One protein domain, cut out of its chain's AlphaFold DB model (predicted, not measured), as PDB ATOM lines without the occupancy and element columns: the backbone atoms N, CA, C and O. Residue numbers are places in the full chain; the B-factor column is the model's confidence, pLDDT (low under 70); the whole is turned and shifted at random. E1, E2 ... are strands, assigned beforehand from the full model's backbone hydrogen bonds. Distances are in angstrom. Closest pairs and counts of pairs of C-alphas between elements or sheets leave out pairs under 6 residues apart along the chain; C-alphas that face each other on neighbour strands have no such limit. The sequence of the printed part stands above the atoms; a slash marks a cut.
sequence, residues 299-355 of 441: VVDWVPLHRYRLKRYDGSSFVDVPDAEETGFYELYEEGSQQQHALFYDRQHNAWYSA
ATOM      1  N   VAL A 299     105.184 262.483 227.099       91.31
ATOM      2  CA  VAL A 299     105.535 263.905 227.164       91.31
ATOM      3  C   VAL A 299     104.313 264.760 226.823       91.31
ATOM      4  O   VAL A 299     103.548 264.457 225.904       91.31
ATOM      5  N   VAL A 300     104.109 265.821 227.598       90.19
ATOM      6  CA  VAL A 300     103.082 266.837 227.387       90.19
ATOM      7  C   VAL A 300     103.769 268.091 226.862       90.19
ATOM      8  O   VAL A 300     104.438 268.796 227.613       90.19
ATOM      9  N   ASP A 301     103.589 268.361 225.568       82.88
ATOM     10  CA  ASP A 301     104.324 269.408 224.843       82.88
ATOM     11  C   ASP A 301     104.113 270.817 225.409       82.88
ATOM     12  O   ASP A 301     104.991 271.673 225.320       82.88
ATOM     13  N   TRP A 302     102.932 271.087 225.972       85.06
ATOM     14  CA  TRP A 302     102.605 272.405 226.498       85.06
ATOM     15  C   TRP A 302     101.588 272.338 227.632       85.06
ATOM     16  O   TRP A 302     100.512 271.752 227.495       85.06
ATOM     17  N   VAL A 303     101.918 273.004 228.739       88.44
ATOM     18  CA  VAL A 303     101.059 273.146 229.916       88.44
ATOM     19  C   VAL A 303     100.866 274.642 230.194       88.44
ATOM     20  O   VAL A 303     101.825 275.316 230.578       88.44
ATOM     21  N   PRO A 304      99.662 275.212 229.999       87.69
ATOM     22  CA  PRO A 304      99.419 276.633 230.236       87.69
ATOM     23  C   PRO A 304      99.292 276.933 231.737       87.69
ATOM     24  O   PRO A 304      98.192 277.166 232.231       87.69
ATOM     25  N   LEU A 305     100.417 276.945 232.462       90.12
ATOM     26  CA  LEU A 305     100.455 277.078 233.930       90.12
ATOM     27  C   LEU A 305      99.697 278.304 234.460       90.12
ATOM     28  O   LEU A 305      99.048 278.206 235.490       90.12
ATOM     29  N   HIS A 306      99.671 279.415 233.717       89.44
ATOM     30  CA  HIS A 306      98.929 280.633 234.084       89.44
ATOM     31  C   HIS A 306      97.410 280.437 234.251       89.44
ATOM     32  O   HIS A 306      96.735 281.325 234.768       89.44
ATOM     33  N   ARG A 307      96.849 279.315 233.779       88.44
ATOM     34  CA  ARG A 307      95.424 278.975 233.924       88.44
ATOM     35  C   ARG A 307      95.115 278.147 235.165       88.44
ATOM     36  O   ARG A 307      93.944 277.933 235.466       88.44
ATOM     37  N   TYR A 308      96.140 277.640 235.839       90.62
ATOM     38  CA  TYR A 308      95.989 276.655 236.895       90.62
ATOM     39  C   TYR A 308      96.561 277.173 238.202       90.62
ATOM     40  O   TYR A 308      97.562 277.885 238.235       90.62
ATOM     41  N   ARG A 309      95.936 276.745 239.293       93.44
ATOM     42  CA  ARG A 309      96.601 276.680 240.587       93.44
ATOM     43  C   ARG A 309      97.329 275.352 240.688       93.44
ATOM     44  O   ARG A 309      96.870 274.344 240.143       93.44
ATOM     45  N   LEU A 310      98.471 275.385 241.358       94.62
ATOM     46  CA  LEU A 310      99.382 274.261 241.440       94.62
ATOM     47  C   LEU A 310      99.454 273.767 242.876       94.62
ATOM     48  O   LEU A 310      99.620 274.547 243.812       94.62
ATOM     49  N   LYS A 311      99.390 272.450 243.031       95.19
ATOM     50  CA  LYS A 311      99.855 271.774 244.236       95.19
ATOM     51  C   LYS A 311     100.958 270.810 243.876       95.19
ATOM     52  O   LYS A 311     100.877 270.155 242.841       95.19
ATOM     53  N   ARG A 312     101.949 270.669 244.745       96.12
ATOM     54  CA  ARG A 312     103.029 269.697 244.601       96.12
ATOM     55  C   ARG A 312     102.918 268.615 245.660       96.12
ATOM     56  O   ARG A 312     102.635 268.901 246.819       96.12
ATOM     57  N   TYR A 313     103.143 267.374 245.251       94.06
ATOM     58  CA  TYR A 313     103.195 266.233 246.147       94.06
ATOM     59  C   TYR A 313     104.481 266.264 246.978       94.06
ATOM     60  O   TYR A 313     105.575 266.263 246.416       94.06
ATOM     61  N   ASP A 314     104.350 266.259 248.304       92.31
ATOM     62  CA  ASP A 314     105.477 266.314 249.250       92.31
ATOM     63  C   ASP A 314     105.955 264.933 249.739       92.31
ATOM     64  O   ASP A 314     106.835 264.835 250.591       92.31
ATOM     65  N   GLY A 315     105.376 263.853 249.204       87.88
ATOM     66  CA  GLY A 315     105.600 262.479 249.667       87.88
ATOM     67  C   GLY A 315     104.469 261.933 250.541       87.88
ATOM     68  O   GLY A 315     104.357 260.722 250.723       87.88
ATOM     69  N   SER A 316     103.573 262.801 251.012       87.56
ATOM     70  CA  SER A 316     102.390 262.446 251.795       87.56
ATOM     71  C   SER A 316     101.109 263.035 251.201       87.56
ATOM     72  O   SER A 316     100.147 262.298 250.971       87.56
ATOM     73  N   SER A 317     101.116 264.324 250.867       89.38
ATOM     74  CA  SER A 317      99.957 265.111 250.460       89.38
ATOM     75  C   SER A 317     100.323 266.150 249.395       89.38
ATOM     76  O   SER A 317     101.491 266.350 249.068       89.38
ATOM     77  N   PHE A 318      99.305 266.774 248.805       91.12
ATOM     78  CA  PHE A 318      99.471 267.857 247.839       91.12
ATOM     79  C   PHE A 318      99.419 269.210 248.552       91.12
ATOM     80  O   PHE A 318      98.394 269.557 249.143       91.12
ATOM     81  N   VAL A 319     100.506 269.976 248.458       94.75
ATOM     82  CA  VAL A 319     100.677 271.290 249.096       94.75
ATOM     83  C   VAL A 319     100.667 272.386 248.036       94.75
ATOM     84  O   VAL A 319     101.297 272.226 246.993       94.75
ATOM     85  N   ASP A 320      99.950 273.486 248.283       95.88
ATOM     86  CA  ASP A 320      99.874 274.622 247.356       95.88
ATOM     87  C   ASP A 320     101.256 275.239 247.102       95.88
ATOM     88  O   ASP A 320     102.026 275.488 248.032       95.88
ATOM     89  N   VAL A 321     101.552 275.503 245.830       96.50
ATOM     90  CA  VAL A 321     102.796 276.133 245.374       96.50
ATOM     91  C   VAL A 321     102.485 277.216 244.335       96.50
ATOM     92  O   VAL A 321     101.518 277.080 243.581       96.50
ATOM     93  N   PRO A 322     103.258 278.314 244.293       93.19
ATOM     94  CA  PRO A 322     102.994 279.409 243.360       93.19
ATOM     95  C   PRO A 322     103.314 279.035 241.904       93.19
ATOM     96  O   PRO A 322     102.660 279.524 240.984       93.19
ATOM     97  N   ASP A 323     104.297 278.163 241.698       93.81
ATOM     98  CA  ASP A 323     104.864 277.794 240.406       93.81
ATOM     99  C   ASP A 323     105.420 276.353 240.411       93.81
ATOM    100  O   ASP A 323     105.410 275.642 241.418       93.81
ATOM    101  N   ALA A 324     105.845 275.891 239.232       92.81
ATOM    102  CA  ALA A 324     106.454 274.582 239.022       92.81
ATOM    103  C   ALA A 324     107.965 274.729 238.792       92.81
ATOM    104  O   ALA A 324     108.458 274.503 237.690       92.81
ATOM    105  N   GLU A 325     108.702 275.157 239.817       91.75
ATOM    106  CA  GLU A 325     110.157 275.349 239.714       91.75
ATOM    107  C   GLU A 325     110.966 274.080 239.998       91.75
ATOM    108  O   GLU A 325     112.133 273.982 239.617       91.75
ATOM    109  N   GLU A 326     110.389 273.093 240.678       95.06
ATOM    110  CA  GLU A 326     111.105 271.905 241.147       95.06
ATOM    111  C   GLU A 326     110.599 270.630 240.472       95.06
ATOM    112  O   GLU A 326     109.406 270.494 240.203       95.06
ATOM    113  N   THR A 327     111.490 269.662 240.241       96.94
ATOM    114  CA  THR A 327     111.076 268.326 239.793       96.94
ATOM    115  C   THR A 327     110.085 267.742 240.795       96.94
ATOM    116  O   THR A 327     110.319 267.785 242.005       96.94
ATOM    117  N   GLY A 328     108.972 267.197 240.315       96.62
ATOM    118  CA  GLY A 328     107.982 266.610 241.205       96.62
ATOM    119  C   GLY A 328     106.650 266.298 240.551       96.62
ATOM    120  O   GLY A 328     106.418 266.553 239.372       96.62
ATOM    121  N   PHE A 329     105.756 265.733 241.355       95.81
ATOM    122  CA  PHE A 329     104.397 265.410 240.946       95.81
ATOM    123  C   PHE A 329     103.452 266.550 241.325       95.81
ATOM    124  O   PHE A 329     103.349 266.903 242.498       95.81
ATOM    125  N   TYR A 330     102.778 267.124 240.332       95.19
ATOM    126  CA  TYR A 330     101.912 268.284 240.478       95.19
ATOM    127  C   TYR A 330     100.459 267.950 240.159       95.19
ATOM    128  O   TYR A 330     100.152 267.235 239.202       95.19
ATOM    129  N   GLU A 331      99.565 268.544 240.938       92.75
ATOM    130  CA  GLU A 331      98.144 268.639 240.653       92.75
ATOM    131  C   GLU A 331      97.837 270.052 240.143       92.75
ATOM    132  O   GLU A 331      98.164 271.048 240.789       92.75
ATOM    133  N   LEU A 332      97.212 270.129 238.971       91.44
ATOM    134  CA  LEU A 332      96.802 271.360 238.314       91.44
ATOM    135  C   LEU A 332      95.281 271.433 238.337       91.44
ATOM    136  O   LEU A 332      94.610 270.545 237.802       91.44
ATOM    137  N   TYR A 333      94.731 272.496 238.909       88.12
ATOM    138  CA  TYR A 333      93.285 272.689 238.976       88.12
ATOM    139  C   TYR A 333      92.900 274.127 238.625       88.12
ATOM    140  O   TYR A 333      93.609 275.082 238.938       88.12
ATOM    141  N   GLU A 334      91.785 274.274 237.915       87.00
ATOM    142  CA  GLU A 334      91.235 275.567 237.497       87.00
ATOM    143  C   GLU A 334      90.138 275.980 238.489       87.00
ATOM    144  O   GLU A 334      89.296 275.162 238.873       87.00
ATOM    145  N   GLU A 335      90.140 277.237 238.938       80.25
ATOM    146  CA  GLU A 335      89.128 277.712 239.887       80.25
ATOM    147  C   GLU A 335      87.717 277.604 239.300       80.25
ATOM    148  O   GLU A 335      87.454 278.016 238.172       80.25
ATOM    149  N   GLY A 336      86.794 277.031 240.075       77.44
ATOM    150  CA  GLY A 336      85.421 276.783 239.627       77.44
ATOM    151  C   GLY A 336      85.260 275.580 238.687       77.44
ATOM    152  O   GLY A 336      84.134 275.274 238.295       77.44
ATOM    153  N   SER A 337      86.340 274.867 238.356       76.88
ATOM    154  CA  SER A 337      86.304 273.625 237.582       76.88
ATOM    155  C   SER A 337      86.452 272.403 238.489       76.88
ATOM    156  O   SER A 337      87.204 272.412 239.458       76.88
ATOM    157  N   GLN A 338      85.768 271.309 238.144       69.25
ATOM    158  CA  GLN A 338      86.033 269.991 238.742       69.25
ATOM    159  C   GLN A 338      87.154 269.228 238.018       69.25
ATOM    160  O   GLN A 338      87.433 268.074 238.339       69.25
ATOM    161  N   GLN A 339      87.781 269.828 237.001       67.62
ATOM    162  CA  GLN A 339      88.861 269.187 236.260       67.62
ATOM    163  C   GLN A 339      90.199 269.389 236.976       67.62
ATOM    164  O   GLN A 339      90.702 270.505 237.064       67.62
ATOM    165  N   GLN A 340      90.768 268.283 237.456       77.50
ATOM    166  CA  GLN A 340      92.106 268.210 238.044       77.50
ATOM    167  C   GLN A 340      93.023 267.395 237.133       77.50
ATOM    168  O   GLN A 340      92.692 266.264 236.778       77.50
ATOM    169  N   HIS A 341      94.166 267.944 236.745       83.88
ATOM    170  CA  HIS A 341      95.191 267.213 236.005       83.88
ATOM    171  C   HIS A 341      96.331 266.844 236.944       83.88
ATOM    172  O   HIS A 341      96.748 267.664 237.751       83.88
ATOM    173  N   ALA A 342      96.849 265.630 236.815       89.50
ATOM    174  CA  ALA A 342      98.004 265.175 237.571       89.50
ATOM    175  C   ALA A 342      99.148 264.930 236.584       89.50
ATOM    176  O   ALA A 342      98.993 264.139 235.651       89.50
ATOM    177  N   LEU A 343     100.259 265.646 236.747       93.94
ATOM    178  CA  LEU A 343     101.408 265.606 235.842       93.94
ATOM    179  C   LEU A 343     102.705 265.578 236.644       93.94
ATOM    180  O   LEU A 343     102.777 266.141 237.730       93.94
ATOM    181  N   PHE A 344     103.746 264.962 236.099       95.81
ATOM    182  CA  PHE A 344     105.081 265.023 236.681       95.81
ATOM    183  C   PHE A 344     105.933 266.025 235.904       95.81
ATOM    184  O   PHE A 344     106.041 265.913 234.686       95.81
ATOM    185  N   TYR A 345     106.516 267.003 236.588       97.31
ATOM    186  CA  TYR A 345     107.465 267.938 235.996       97.31
ATOM    187  C   TYR A 345     108.884 267.459 236.263       97.31
ATOM    188  O   TYR A 345     109.241 267.187 237.408       97.31
ATOM    189  N   ASP A 346     109.693 267.391 235.215       96.38
ATOM    190  CA  ASP A 346     111.127 267.172 235.307       96.38
ATOM    191  C   ASP A 346     111.867 268.462 234.956       96.38
ATOM    192  O   ASP A 346     111.936 268.872 233.793       96.38
ATOM    193  N   ARG A 347     112.450 269.089 235.980       95.75
ATOM    194  CA  ARG A 347     113.228 270.323 235.863       95.75
ATOM    195  C   ARG A 347     114.492 270.134 235.026       95.75
ATOM    196  O   ARG A 347     114.890 271.065 234.334       95.75
ATOM    197  N   GLN A 348     115.131 268.963 235.080       94.50
ATOM    198  CA  GLN A 348     116.396 268.721 234.380       94.50
ATOM    199  C   GLN A 348     116.200 268.752 232.864       94.50
ATOM    200  O   GLN A 348     116.995 269.360 232.149       94.50
ATOM    201  N   HIS A 349     115.127 268.124 232.385       93.38
ATOM    202  CA  HIS A 349     114.782 268.082 230.962       93.38
ATOM    203  C   HIS A 349     113.785 269.173 230.550       93.38
ATOM    204  O   HIS A 349     113.466 269.296 229.369       93.38
ATOM    205  N   ASN A 350     113.303 269.966 231.512       93.25
ATOM    206  CA  ASN A 350     112.230 270.943 231.347       93.25
ATOM    207  C   ASN A 350     111.006 270.348 230.625       93.25
ATOM    208  O   ASN A 350     110.486 270.917 229.663       93.25
ATOM    209  N   ALA A 351     110.573 269.172 231.075       94.12
ATOM    210  CA  ALA A 351     109.532 268.385 230.429       94.12
ATOM    211  C   ALA A 351     108.408 268.038 231.408       94.12
ATOM    212  O   ALA A 351     108.635 267.810 232.596       94.12
ATOM    213  N   TRP A 352     107.185 267.974 230.887       94.31
ATOM    214  CA  TRP A 352     106.022 267.487 231.619       94.31
ATOM    215  C   TRP A 352     105.673 266.086 231.145       94.31
ATOM    216  O   TRP A 352     105.575 265.839 229.946       94.31
ATOM    217  N   TYR A 353     105.428 265.184 232.084       93.06
ATOM    218  CA  TYR A 353     105.041 263.808 231.821       93.06
ATOM    219  C   TYR A 353     103.633 263.535 232.336       93.06
ATOM    220  O   TYR A 353     103.219 264.005 233.399       93.06
ATOM    221  N   SER A 354     102.902 262.731 231.574       88.62
ATOM    222  CA  SER A 354     101.578 262.225 231.924       88.62
ATOM    223  C   SER A 354     101.594 260.702 231.974       88.62
ATOM    224  O   SER A 354     102.178 260.041 231.114       88.62
ATOM    225  N   ALA A 355     100.949 260.149 233.000       87.12
ATOM    226  CA  ALA A 355     100.769 258.718 233.188       87.12
ATOM    227  C   ALA A 355      99.641 258.453 234.193       87.12
ATOM    228  O   ALA A 355      98.935 259.362 234.628       87.12
TER     229      ALA A 355
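AT A GLANCE: This is residues 299 to 355 of the 441 residues of an uncharacterized protein of Synechococcus sp. (strain JA-2-3B'a(2-13)) (UniProt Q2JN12). A single, strongly twisted sheet of five antiparallel strands forms the domain, its strands' lines turning by 149 degrees from edge strand E2 to edge strand E5. The opening stretch begins beside E5, where residues 299 to 300 pair with residues 352 to 353, and leads over to E1 on the other side of E3 and E4. The 57 printed residues hold no named helix and, along the chain, E1, E2, E3, E4 and E5; the sheet's order is E2, E1, E3, E4, E5. The class is all strand, though under half of the residues, 26 of 57, are in named elements. The whole is compact, with a radius of gyration of the C-alphas of 10.7 A and spans of 32 by 26 by 21 A.

IN THESE COORDINATES: E1, residues 309 to 313, begins at C-alpha 309 (96.601, 276.680, 240.587) and is 13.5 A long. E2 is residues 318 to 321, 9.3 A. E3, residues 328 to 333, measures 16.1 A, and E4, residues 340 to 346, 19.2 A. E5, residues 351 to 354, 10.2 A, ends at C-alpha 354 (101.578, 262.225, 231.924).

HOW THE PARTS SIT: E1 and E2 form a hairpin, with N 319 and O 312 at 2.9 A. E1 and E3 are antiparallel at 147 degrees, with N 311 and O 331 at 2.9 A. E3 and E4 form a hairpin, with N 330 and O 343 at 2.8 A. E4 and E5 form another, with N 353 and O 344 at 2.8 A. E3, E4 and E5 make a meander, each strand the antiparallel neighbour of the one before. E2 is apart from E4 and E5.

THE WHOLE: The C-alphas of Gly 336 and Gln 348, the two farthest apart, are 32.4 A apart. The printed part has no cut, and no link between strands is long. The mean pLDDT of the printed part is 90.2; residues 338 to 339 are under 70.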